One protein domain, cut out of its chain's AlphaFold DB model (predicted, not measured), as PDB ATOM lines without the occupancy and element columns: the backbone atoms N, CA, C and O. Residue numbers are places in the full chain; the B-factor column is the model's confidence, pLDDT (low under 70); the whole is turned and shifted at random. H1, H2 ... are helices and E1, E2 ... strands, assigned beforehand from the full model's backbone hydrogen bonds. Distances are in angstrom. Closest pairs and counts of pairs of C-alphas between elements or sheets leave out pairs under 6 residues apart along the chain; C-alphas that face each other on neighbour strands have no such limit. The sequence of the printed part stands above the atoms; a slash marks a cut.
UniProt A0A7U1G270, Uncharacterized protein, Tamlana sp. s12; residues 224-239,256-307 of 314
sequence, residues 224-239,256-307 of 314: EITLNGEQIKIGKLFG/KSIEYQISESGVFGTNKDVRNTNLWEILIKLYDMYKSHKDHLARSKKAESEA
ATOM      1  N   GLU A 224      60.295  54.661 128.786       86.62
ATOM      2  CA  GLU A 224      60.904  53.811 129.801       86.62
ATOM      3  C   GLU A 224      62.005  54.601 130.516       86.62
ATOM      4  O   GLU A 224      62.874  55.201 129.880       86.62
ATOM      5  N   ILE A 225      61.957  54.633 131.847       86.88
ATOM      6  CA  ILE A 225      62.943  55.319 132.686       86.88
ATOM      7  C   ILE A 225      63.578  54.325 133.652       86.88
ATOM      8  O   ILE A 225      62.927  53.394 134.113       86.88
ATOM      9  N   THR A 226      64.851  54.523 133.982       87.00
ATOM     10  CA  THR A 226      65.519  53.727 135.019       87.00
ATOM     11  C   THR A 226      65.414  54.444 136.360       87.00
ATOM     12  O   THR A 226      65.887  55.574 136.486       87.00
ATOM     13  N   LEU A 227      64.822  53.794 137.362       84.50
ATOM     14  CA  LEU A 227      64.739  54.285 138.737       84.50
ATOM     15  C   LEU A 227      65.293  53.209 139.675       84.50
ATOM     16  O   LEU A 227      64.815  52.082 139.668       84.50
ATOM     17  N   ASN A 228      66.314  53.544 140.468       85.12
ATOM     18  CA  ASN A 228      66.967  52.617 141.408       85.12
ATOM     19  C   ASN A 228      67.447  51.290 140.776       85.12
ATOM     20  O   ASN A 228      67.452  50.255 141.431       85.12
ATOM     21  N   GLY A 229      67.848  51.316 139.501       83.56
ATOM     22  CA  GLY A 229      68.279  50.125 138.758       83.56
ATOM     23  C   GLY A 229      67.139  49.307 138.138       83.56
ATOM     24  O   GLY A 229      67.414  48.404 137.355       83.56
ATOM     25  N   GLU A 230      65.877  49.646 138.414       86.50
ATOM     26  CA  GLU A 230      64.709  49.028 137.782       86.50
ATOM     27  C   GLU A 230      64.225  49.852 136.584       86.50
ATOM     28  O   GLU A 230      64.237  51.086 136.606       86.50
ATOM     29  N   GLN A 231      63.764  49.172 135.533       87.44
ATOM     30  CA  GLN A 231      63.132  49.820 134.387       87.44
ATOM     31  C   GLN A 231      61.633  50.016 134.638       87.44
ATOM     32  O   GLN A 231      60.876  49.062 134.819       87.44
ATOM     33  N   ILE A 232      61.200  51.271 134.604       87.69
ATOM     34  CA  ILE A 232      59.817  51.705 134.770       87.69
ATOM     35  C   ILE A 232      59.263  52.126 133.414       87.69
ATOM     36  O   ILE A 232      59.756  53.066 132.795       87.69
ATOM     37  N   LYS A 233      58.181  51.473 132.985       88.38
ATOM     38  CA  LYS A 233      57.466  51.800 131.743       88.38
ATOM     39  C   LYS A 233      56.377  52.841 132.012       88.38
ATOM     40  O   LYS A 233      55.225  52.476 132.248       88.38
ATOM     41  N   ILE A 234      56.745  54.123 131.996       86.69
ATOM     42  CA  ILE A 234      55.832  55.266 132.189       86.69
ATOM     43  C   ILE A 234      54.719  55.280 131.137       86.69
ATOM     44  O   ILE A 234      53.591  55.640 131.467       86.69
ATOM     45  N   GLY A 235      54.996  54.794 129.922       83.69
ATOM     46  CA  GLY A 235      54.002  54.666 128.852       83.69
ATOM     47  C   GLY A 235      52.702  53.958 129.254       83.69
ATOM     48  O   GLY A 235      51.629  54.312 128.771       83.69
ATOM     49  N   LYS A 236      52.753  53.046 130.238       85.19
ATOM     50  CA  LYS A 236      51.564  52.363 130.782       85.19
ATOM     51  C   LYS A 236      50.520  53.308 131.384       85.19
ATOM     52  O   LYS A 236      49.351  52.946 131.447       85.19
ATOM     53  N   LEU A 237      50.915  54.511 131.809       82.75
ATOM     54  CA  LEU A 237      49.984  55.538 132.289       82.75
ATOM     55  C   LEU A 237      49.093  56.103 131.176       82.75
ATOM     56  O   LEU A 237      48.020  56.628 131.457       82.75
ATOM     57  N   PHE A 238      49.545  56.004 129.927       79.69
ATOM     58  CA  PHE A 238      48.887  56.568 128.750       79.69
ATOM     59  C   PHE A 238      48.204  55.495 127.888       79.69
ATOM     60  O   PHE A 238      47.466  55.831 126.966       79.69
ATOM     61  N   GLY A 239      48.433  54.211 128.185       67.19
ATOM     62  CA  GLY A 239      47.841  53.082 127.472       67.19
ATOM     63  C   GLY A 239      46.359  52.850 127.795       67.19
ATOM     64  O   GLY A 239      45.848  53.202 128.864       67.19
ATOM     65  N   LYS A 256      43.682  67.396 133.960       80.75
ATOM     66  CA  LYS A 256      43.141  68.323 134.957       80.75
ATOM     67  C   LYS A 256      42.427  67.587 136.091       80.75
ATOM     68  O   LYS A 256      42.537  67.999 137.240       80.75
ATOM     69  N   SER A 257      41.763  66.468 135.791       83.69
ATOM     70  CA  SER A 257      41.215  65.574 136.820       83.69
ATOM     71  C   SER A 257      42.337  64.997 137.687       83.69
ATOM     72  O   SER A 257      42.277  65.049 138.914       83.69
ATOM     73  N   ILE A 258      43.425  64.561 137.043       84.50
ATOM     74  CA  ILE A 258      44.623  64.066 137.729       84.50
ATOM     75  C   ILE A 258      45.225  65.145 138.644       84.50
ATOM     76  O   ILE A 258      45.595  64.855 139.778       84.50
ATOM     77  N   GLU A 259      45.292  66.400 138.188       86.56
ATOM     78  CA  GLU A 259      45.756  67.529 139.003       86.56
ATOM     79  C   GLU A 259      44.965  67.654 140.314       86.56
ATOM     80  O   GLU A 259      45.573  67.779 141.381       86.56
ATOM     81  N   TYR A 260      43.631  67.583 140.259       87.12
ATOM     82  CA  TYR A 260      42.786  67.650 141.456       87.12
ATOM     83  C   TYR A 260      42.963  66.429 142.356       87.12
ATOM     84  O   TYR A 260      43.200  66.602 143.548       87.12
ATOM     85  N   GLN A 261      42.975  65.220 141.795       86.25
ATOM     86  CA  GLN A 261      43.160  63.984 142.566       86.25
ATOM     87  C   GLN A 261      44.496  63.958 143.323       86.25
ATOM     88  O   GLN A 261      44.551  63.609 144.502       86.25
ATOM     89  N   ILE A 262      45.590  64.370 142.673       88.44
ATOM     90  CA  ILE A 262      46.895  64.468 143.339       88.44
ATOM     91  C   ILE A 262      46.855  65.541 144.430       88.44
ATOM     92  O   ILE A 262      47.406  65.329 145.511       88.44
ATOM     93  N   SER A 263      46.203  66.676 144.171       89.00
ATOM     94  CA  SER A 263      46.066  67.749 145.163       89.00
ATOM     95  C   SER A 263      45.300  67.278 146.404       89.00
ATOM     96  O   SER A 263      45.723  67.550 147.522       89.00
ATOM     97  N   GLU A 264      44.212  66.530 146.218       88.06
ATOM     98  CA  GLU A 264      43.395  65.970 147.302       88.06
ATOM     99  C   GLU A 264      44.162  64.957 148.155       88.06
ATOM    100  O   GLU A 264      43.968  64.902 149.367       88.06
ATOM    101  N   SER A 265      45.087  64.201 147.554       87.56
ATOM    102  CA  SER A 265      45.940  63.265 148.298       87.56
ATOM    103  C   SER A 265      46.876  63.952 149.302       87.56
ATOM    104  O   SER A 265      47.419  63.291 150.187       87.56
ATOM    105  N   GLY A 266      47.132  65.255 149.137       87.88
ATOM    106  CA  GLY A 266      48.050  66.032 149.970       87.88
ATOM    107  C   GLY A 266      49.535  65.681 149.804       87.88
ATOM    108  O   GLY A 266      50.373  66.340 150.414       87.88
ATOM    109  N   VAL A 267      49.889  64.701 148.958       90.56
ATOM    110  CA  VAL A 267      51.270  64.195 148.797       90.56
ATOM    111  C   VAL A 267      52.255  65.296 148.399       90.56
ATOM    112  O   VAL A 267      53.390  65.305 148.867       90.56
ATOM    113  N   PHE A 268      51.819  66.236 147.560       92.94
ATOM    114  CA  PHE A 268      52.633  67.373 147.125       92.94
ATOM    115  C   PHE A 268      52.156  68.708 147.705       92.94
ATOM    116  O   PHE A 268      52.627  69.750 147.267       92.94
ATOM    117  N   GLY A 269      51.238  68.700 148.677       92.94
ATOM    118  CA  GLY A 269      50.643  69.910 149.241       92.94
ATOM    119  C   GLY A 269      49.414  70.398 148.471       92.94
ATOM    120  O   GLY A 269      48.570  69.611 148.052       92.94
ATOM    121  N   THR A 270      49.279  71.716 148.330       94.50
ATOM    122  CA  THR A 270      48.114  72.345 147.691       94.50
ATOM    123  C   THR A 270      48.119  72.152 146.173       94.50
ATOM    124  O   THR A 270      49.141  71.829 145.570       94.50
ATOM    125  N   ASN A 271      47.006  72.467 145.506       92.88
ATOM    126  CA  ASN A 271      46.953  72.488 144.040       92.88
ATOM    127  C   ASN A 271      48.030  73.391 143.407       92.88
ATOM    128  O   ASN A 271      48.621  73.053 142.378       92.88
ATOM    129  N   LYS A 272      48.349  74.518 144.061       93.69
ATOM    130  CA  LYS A 272      49.459  75.373 143.633       93.69
ATOM    131  C   LYS A 272      50.780  74.620 143.711       93.69
ATOM    132  O   LYS A 272      51.575  74.739 142.786       93.69
ATOM    133  N   ASP A 273      51.016  73.862 144.769       95.06
ATOM    134  CA  ASP A 273      52.257  73.108 144.936       95.06
ATOM    135  C   ASP A 273      52.366  72.011 143.870       95.06
ATOM    136  O   ASP A 273      53.346  72.006 143.130       95.06
ATOM    137  N   VAL A 274      51.300  71.230 143.646       95.00
ATOM    138  CA  VAL A 274      51.204  70.227 142.564       95.00
ATOM    139  C   VAL A 274      51.552  70.819 141.195       95.00
ATOM    140  O   VAL A 274      52.383  70.274 140.470       95.00
ATOM    141  N   ARG A 275      50.971  71.972 140.835       95.06
ATOM    142  CA  ARG A 275      51.261  72.640 139.550       95.06
ATOM    143  C   ARG A 275      52.703  73.148 139.440       95.06
ATOM    144  O   ARG A 275      53.184  73.378 138.326       95.06
ATOM    145  N   ASN A 276      53.392  73.356 140.561       94.88
ATOM    146  CA  ASN A 276      54.783  73.812 140.605       94.88
ATOM    147  C   ASN A 276      55.804  72.683 140.789       94.88
ATOM    148  O   ASN A 276      56.994  72.930 140.580       94.88
ATOM    149  N   THR A 277      55.360  71.471 141.116       95.56
ATOM    150  CA  THR A 277      56.187  70.262 141.140       95.56
ATOM    151  C   THR A 277      56.700  69.924 139.741       95.56
ATOM    152  O   THR A 277      56.062  70.232 138.728       95.56
ATOM    153  N   ASN A 278      57.880  69.304 139.671       96.00
ATOM    154  CA  ASN A 278      58.463  68.838 138.417       96.00
ATOM    155  C   ASN A 278      57.542  67.813 137.729       96.00
ATOM    156  O   ASN A 278      56.988  66.935 138.391       96.00
ATOM    157  N   LEU A 279      57.406  67.891 136.399       95.50
ATOM    158  CA  LEU A 279      56.577  66.946 135.640       95.50
ATOM    159  C   LEU A 279      56.971  65.483 135.907       95.50
ATOM    160  O   LEU A 279      56.104  64.651 136.157       95.50
ATOM    161  N   TRP A 280      58.263  65.162 135.866       94.50
ATOM    162  CA  TRP A 280      58.738  63.785 136.006       94.50
ATOM    163  C   TRP A 280      58.482  63.216 137.400       94.50
ATOM    164  O   TRP A 280      58.141  62.044 137.516       94.50
ATOM    165  N   GLU A 281      58.573  64.036 138.448       94.00
ATOM    166  CA  GLU A 281      58.222  63.622 139.813       94.00
ATOM    167  C   GLU A 281      56.738  63.249 139.920       94.00
ATOM    168  O   GLU A 281      56.397  62.210 140.492       94.00
ATOM    169  N   ILE A 282      55.857  64.046 139.303       94.50
ATOM    170  CA  ILE A 282      54.427  63.735 139.225       94.50
ATOM    171  C   ILE A 282      54.185  62.440 138.437       94.50
ATOM    172  O   ILE A 282      53.439  61.581 138.901       94.50
ATOM    173  N   LEU A 283      54.840  62.254 137.285       93.12
ATOM    174  CA  LEU A 283      54.698  61.036 136.474       93.12
ATOM    175  C   LEU A 283      55.166  59.780 137.221       93.12
ATOM    176  O   LEU A 283      54.496  58.751 137.167       93.12
ATOM    177  N   ILE A 284      56.277  59.862 137.961       92.50
ATOM    178  CA  ILE A 284      56.756  58.762 138.809       92.50
ATOM    179  C   ILE A 284      55.724  58.442 139.893       92.50
ATOM    180  O   ILE A 284      55.419  57.269 140.119       92.50
ATOM    181  N   LYS A 285      55.138  59.461 140.537       92.12
ATOM    182  CA  LYS A 285      54.120  59.226 141.565       92.12
ATOM    183  C   LYS A 285      52.847  58.604 140.993       92.12
ATOM    184  O   LYS A 285      52.280  57.703 141.606       92.12
ATOM    185  N   LEU A 286      52.417  59.046 139.816       90.62
ATOM    186  CA  LEU A 286      51.283  58.448 139.116       90.62
ATOM    187  C   LEU A 286      51.539  56.985 138.768       90.62
ATOM    188  O   LEU A 286      50.656  56.148 138.948       90.62
ATOM    189  N   TYR A 287      52.755  56.662 138.332       90.50
ATOM    190  CA  TYR A 287      53.152  55.284 138.074       90.50
ATOM    191  C   TYR A 287      53.110  54.422 139.341       90.50
ATOM    192  O   TYR A 287      52.569  53.318 139.314       90.50
ATOM    193  N   ASP A 288      53.627  54.931 140.458       90.25
ATOM    194  CA  ASP A 288      53.577  54.265 141.766       90.25
ATOM    195  C   ASP A 288      52.132  53.975 142.217       90.25
ATOM    196  O   ASP A 288      51.810  52.858 142.633       90.25
ATOM    197  N   MET A 289      51.227  54.945 142.048       88.81
ATOM    198  CA  MET A 289      49.796  54.770 142.324       88.81
ATOM    199  C   MET A 289      49.157  53.717 141.409       88.81
ATOM    200  O   MET A 289      48.444  52.834 141.888       88.81
ATOM    201  N   TYR A 290      49.443  53.774 140.106       86.88
ATOM    202  CA  TYR A 290      48.954  52.804 139.125       86.88
ATOM    203  C   TYR A 290      49.420  51.377 139.450       86.88
ATOM    204  O   TYR A 290      48.611  50.446 139.475       86.88
ATOM    205  N   LYS A 291      50.713  51.203 139.757       88.94
ATOM    206  CA  LYS A 291      51.298  49.915 140.149       88.94
ATOM    207  C   LYS A 291      50.630  49.379 141.413       88.94
ATOM    208  O   LYS A 291      50.157  48.246 141.414       88.94
ATOM    209  N   SER A 292      50.506  50.216 142.442       88.00
ATOM    210  CA  SER A 292      49.864  49.848 143.708       88.00
ATOM    211  C   SER A 292      48.416  49.384 143.512       88.00
ATOM    212  O   SER A 292      47.993  48.390 144.104       88.00
ATOM    213  N   HIS A 293      47.658  50.064 142.646       87.56
ATOM    214  CA  HIS A 293      46.286  49.682 142.319       87.56
ATOM    215  C   HIS A 293      46.219  48.322 141.604       87.56
ATOM    216  O   HIS A 293      45.433  47.456 141.995       87.56
ATOM    217  N   LYS A 294      47.077  48.090 140.602       86.88
ATOM    218  CA  LYS A 294      47.147  46.802 139.891       86.88
ATOM    219  C   LYS A 294      47.568  45.654 140.816       86.88
ATOM    220  O   LYS A 294      46.966  44.581 140.748       86.88
ATOM    221  N   ASP A 295      48.514  45.886 141.724       90.00
ATOM    222  CA  ASP A 295      48.936  44.896 142.722       90.00
ATOM    223  C   ASP A 295      47.795  44.544 143.687       90.00
ATOM    224  O   ASP A 295      47.597  43.370 144.021       90.00
ATOM    225  N   HIS A 296      47.001  45.535 144.106       89.12
ATOM    226  CA  HIS A 296      45.822  45.304 144.940       89.12
ATOM    227  C   HIS A 296      44.760  44.474 144.203       89.12
ATOM    228  O   HIS A 296      44.271  43.487 144.751       89.12
ATOM    229  N   LEU A 297      44.448  44.811 142.947       88.50
ATOM    230  CA  LEU A 297      43.504  44.046 142.121       88.50
ATOM    231  C   LEU A 297      43.955  42.595 141.916       88.50
ATOM    232  O   LEU A 297      43.143  41.676 142.024       88.50
ATOM    233  N   ALA A 298      45.245  42.369 141.650       89.25
ATOM    234  CA  ALA A 298      45.795  41.028 141.481       89.25
ATOM    235  C   ALA A 298      45.665  40.190 142.765       89.25
ATOM    236  O   ALA A 298      45.285  39.019 142.708       89.25
ATOM    237  N   ARG A 299      45.921  40.799 143.933       91.06
ATOM    238  CA  ARG A 299      45.735  40.148 145.241       91.06
ATOM    239  C   ARG A 299      44.267  39.819 145.512       91.06
ATOM    240  O   ARG A 299      43.985  38.699 145.928       91.06
ATOM    241  N   SER A 300      43.344  40.742 145.228       90.38
ATOM    242  CA  SER A 300      41.900  40.514 145.379       90.38
ATOM    243  C   SER A 300      41.404  39.375 144.484       90.38
ATOM    244  O   SER A 300      40.777  38.444 144.983       90.38
ATOM    245  N   LYS A 301      41.766  39.369 143.191       90.19
ATOM    246  CA  LYS A 301      41.399  38.290 142.253       90.19
ATOM    247  C   LYS A 301      41.944  36.929 142.696       90.19
ATOM    248  O   LYS A 301      41.233  35.926 142.632       90.19
ATOM    249  N   LYS A 302      43.188  36.888 143.189       91.06
ATOM    250  CA  LYS A 302      43.786  35.663 143.736       91.06
ATOM    251  C   LYS A 302      43.005  35.162 144.955       91.06
ATOM    252  O   LYS A 302      42.611  33.998 144.974       91.06
ATOM    253  N   ALA A 303      42.700  36.042 145.911       89.69
ATOM    254  CA  ALA A 303      41.928  35.695 147.104       89.69
ATOM    255  C   ALA A 303      40.516  35.177 146.766       89.69
ATOM    256  O   ALA A 303      40.072  34.181 147.336       89.69
ATOM    257  N   GLU A 304      39.828  35.791 145.800       89.19
ATOM    258  CA  GLU A 304      38.520  35.323 145.321       89.19
ATOM    259  C   GLU A 304      38.597  33.944 144.657       89.19
ATOM    260  O   GLU A 304      37.726  33.100 144.880       89.19
ATOM    261  N   SER A 305      39.636  33.693 143.856       87.94
ATOM    262  CA  SER A 305      39.828  32.391 143.207       87.94
ATOM    263  C   SER A 305      40.085  31.274 144.225       87.94
ATOM    264  O   SER A 305      39.482  30.205 144.131       87.94
ATOM    265  N   GLU A 306      40.888  31.548 145.257       90.44
ATOM    266  CA  GLU A 306      41.166  30.613 146.351       90.44
ATOM    267  C   GLU A 306      39.914  30.356 147.206       90.44
ATOM    268  O   GLU A 306      39.661  29.222 147.618       90.44
ATOM    269  N   ALA A 307      39.090  31.385 147.444       88.06
ATOM    270  CA  ALA A 307      37.824  31.247 148.161       88.06
ATOM    271  C   ALA A 307      36.807  30.393 147.382       88.06
ATOM    272  O   ALA A 307      36.177  29.508 147.966       88.06
TER     273      ALA A 307
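This is residues 224 to 239 and 256 to 307 of the 314 residues of an uncharacterized protein of Tamlana sp. s12 (UniProt A0A7U1G270). One long helix, H4, makes the long axis; H1, preceded by the small strand hairpin E1 and E2, packs on one side of it, H2 and H3 sit by its beginning, and residues 292 to 307 stick out. The 68 printed residues, mostly helix, have two named strands, antiparallel, then four named helices. The whole is loose, with a radius of gyration of the C-alphas of 14.7 A, spanning 46 by 29 by 22 A.

E1, residues 224 to 227, and E2, residues 230 to 233, form an antiparallel hairpin; N 225 and O 232, 2.9 A apart, are within hydrogen-bond range. H1, residues 234 to 237, touches H4, residues 279 to 307, at residues 283 to 290 alone; the closest C-alphas, of Ile 234 and Tyr 287, are 6.5 A apart. H2, residues 256 to 264, touches H3, residues 271 to 276; the closest C-alphas, of Ser 263 and Asn 271, are 5.0 A apart. Every O i to N i+4 pair is within range in H2, H3 and H4; H1 is too short for one.

C-alpha 224 begins E1 at (60.904, 53.811, 129.801). H4, 42.2 A long, ends with C-alpha 307 at (37.824, 31.247, 148.161).

Residues 240 to 255 are not printed; C-alphas 239 and 256 are 17.6 A apart. Of the printed residues, one has a pLDDT under 70, namely residue 239, and the mean pLDDT of the printed part is 88.9.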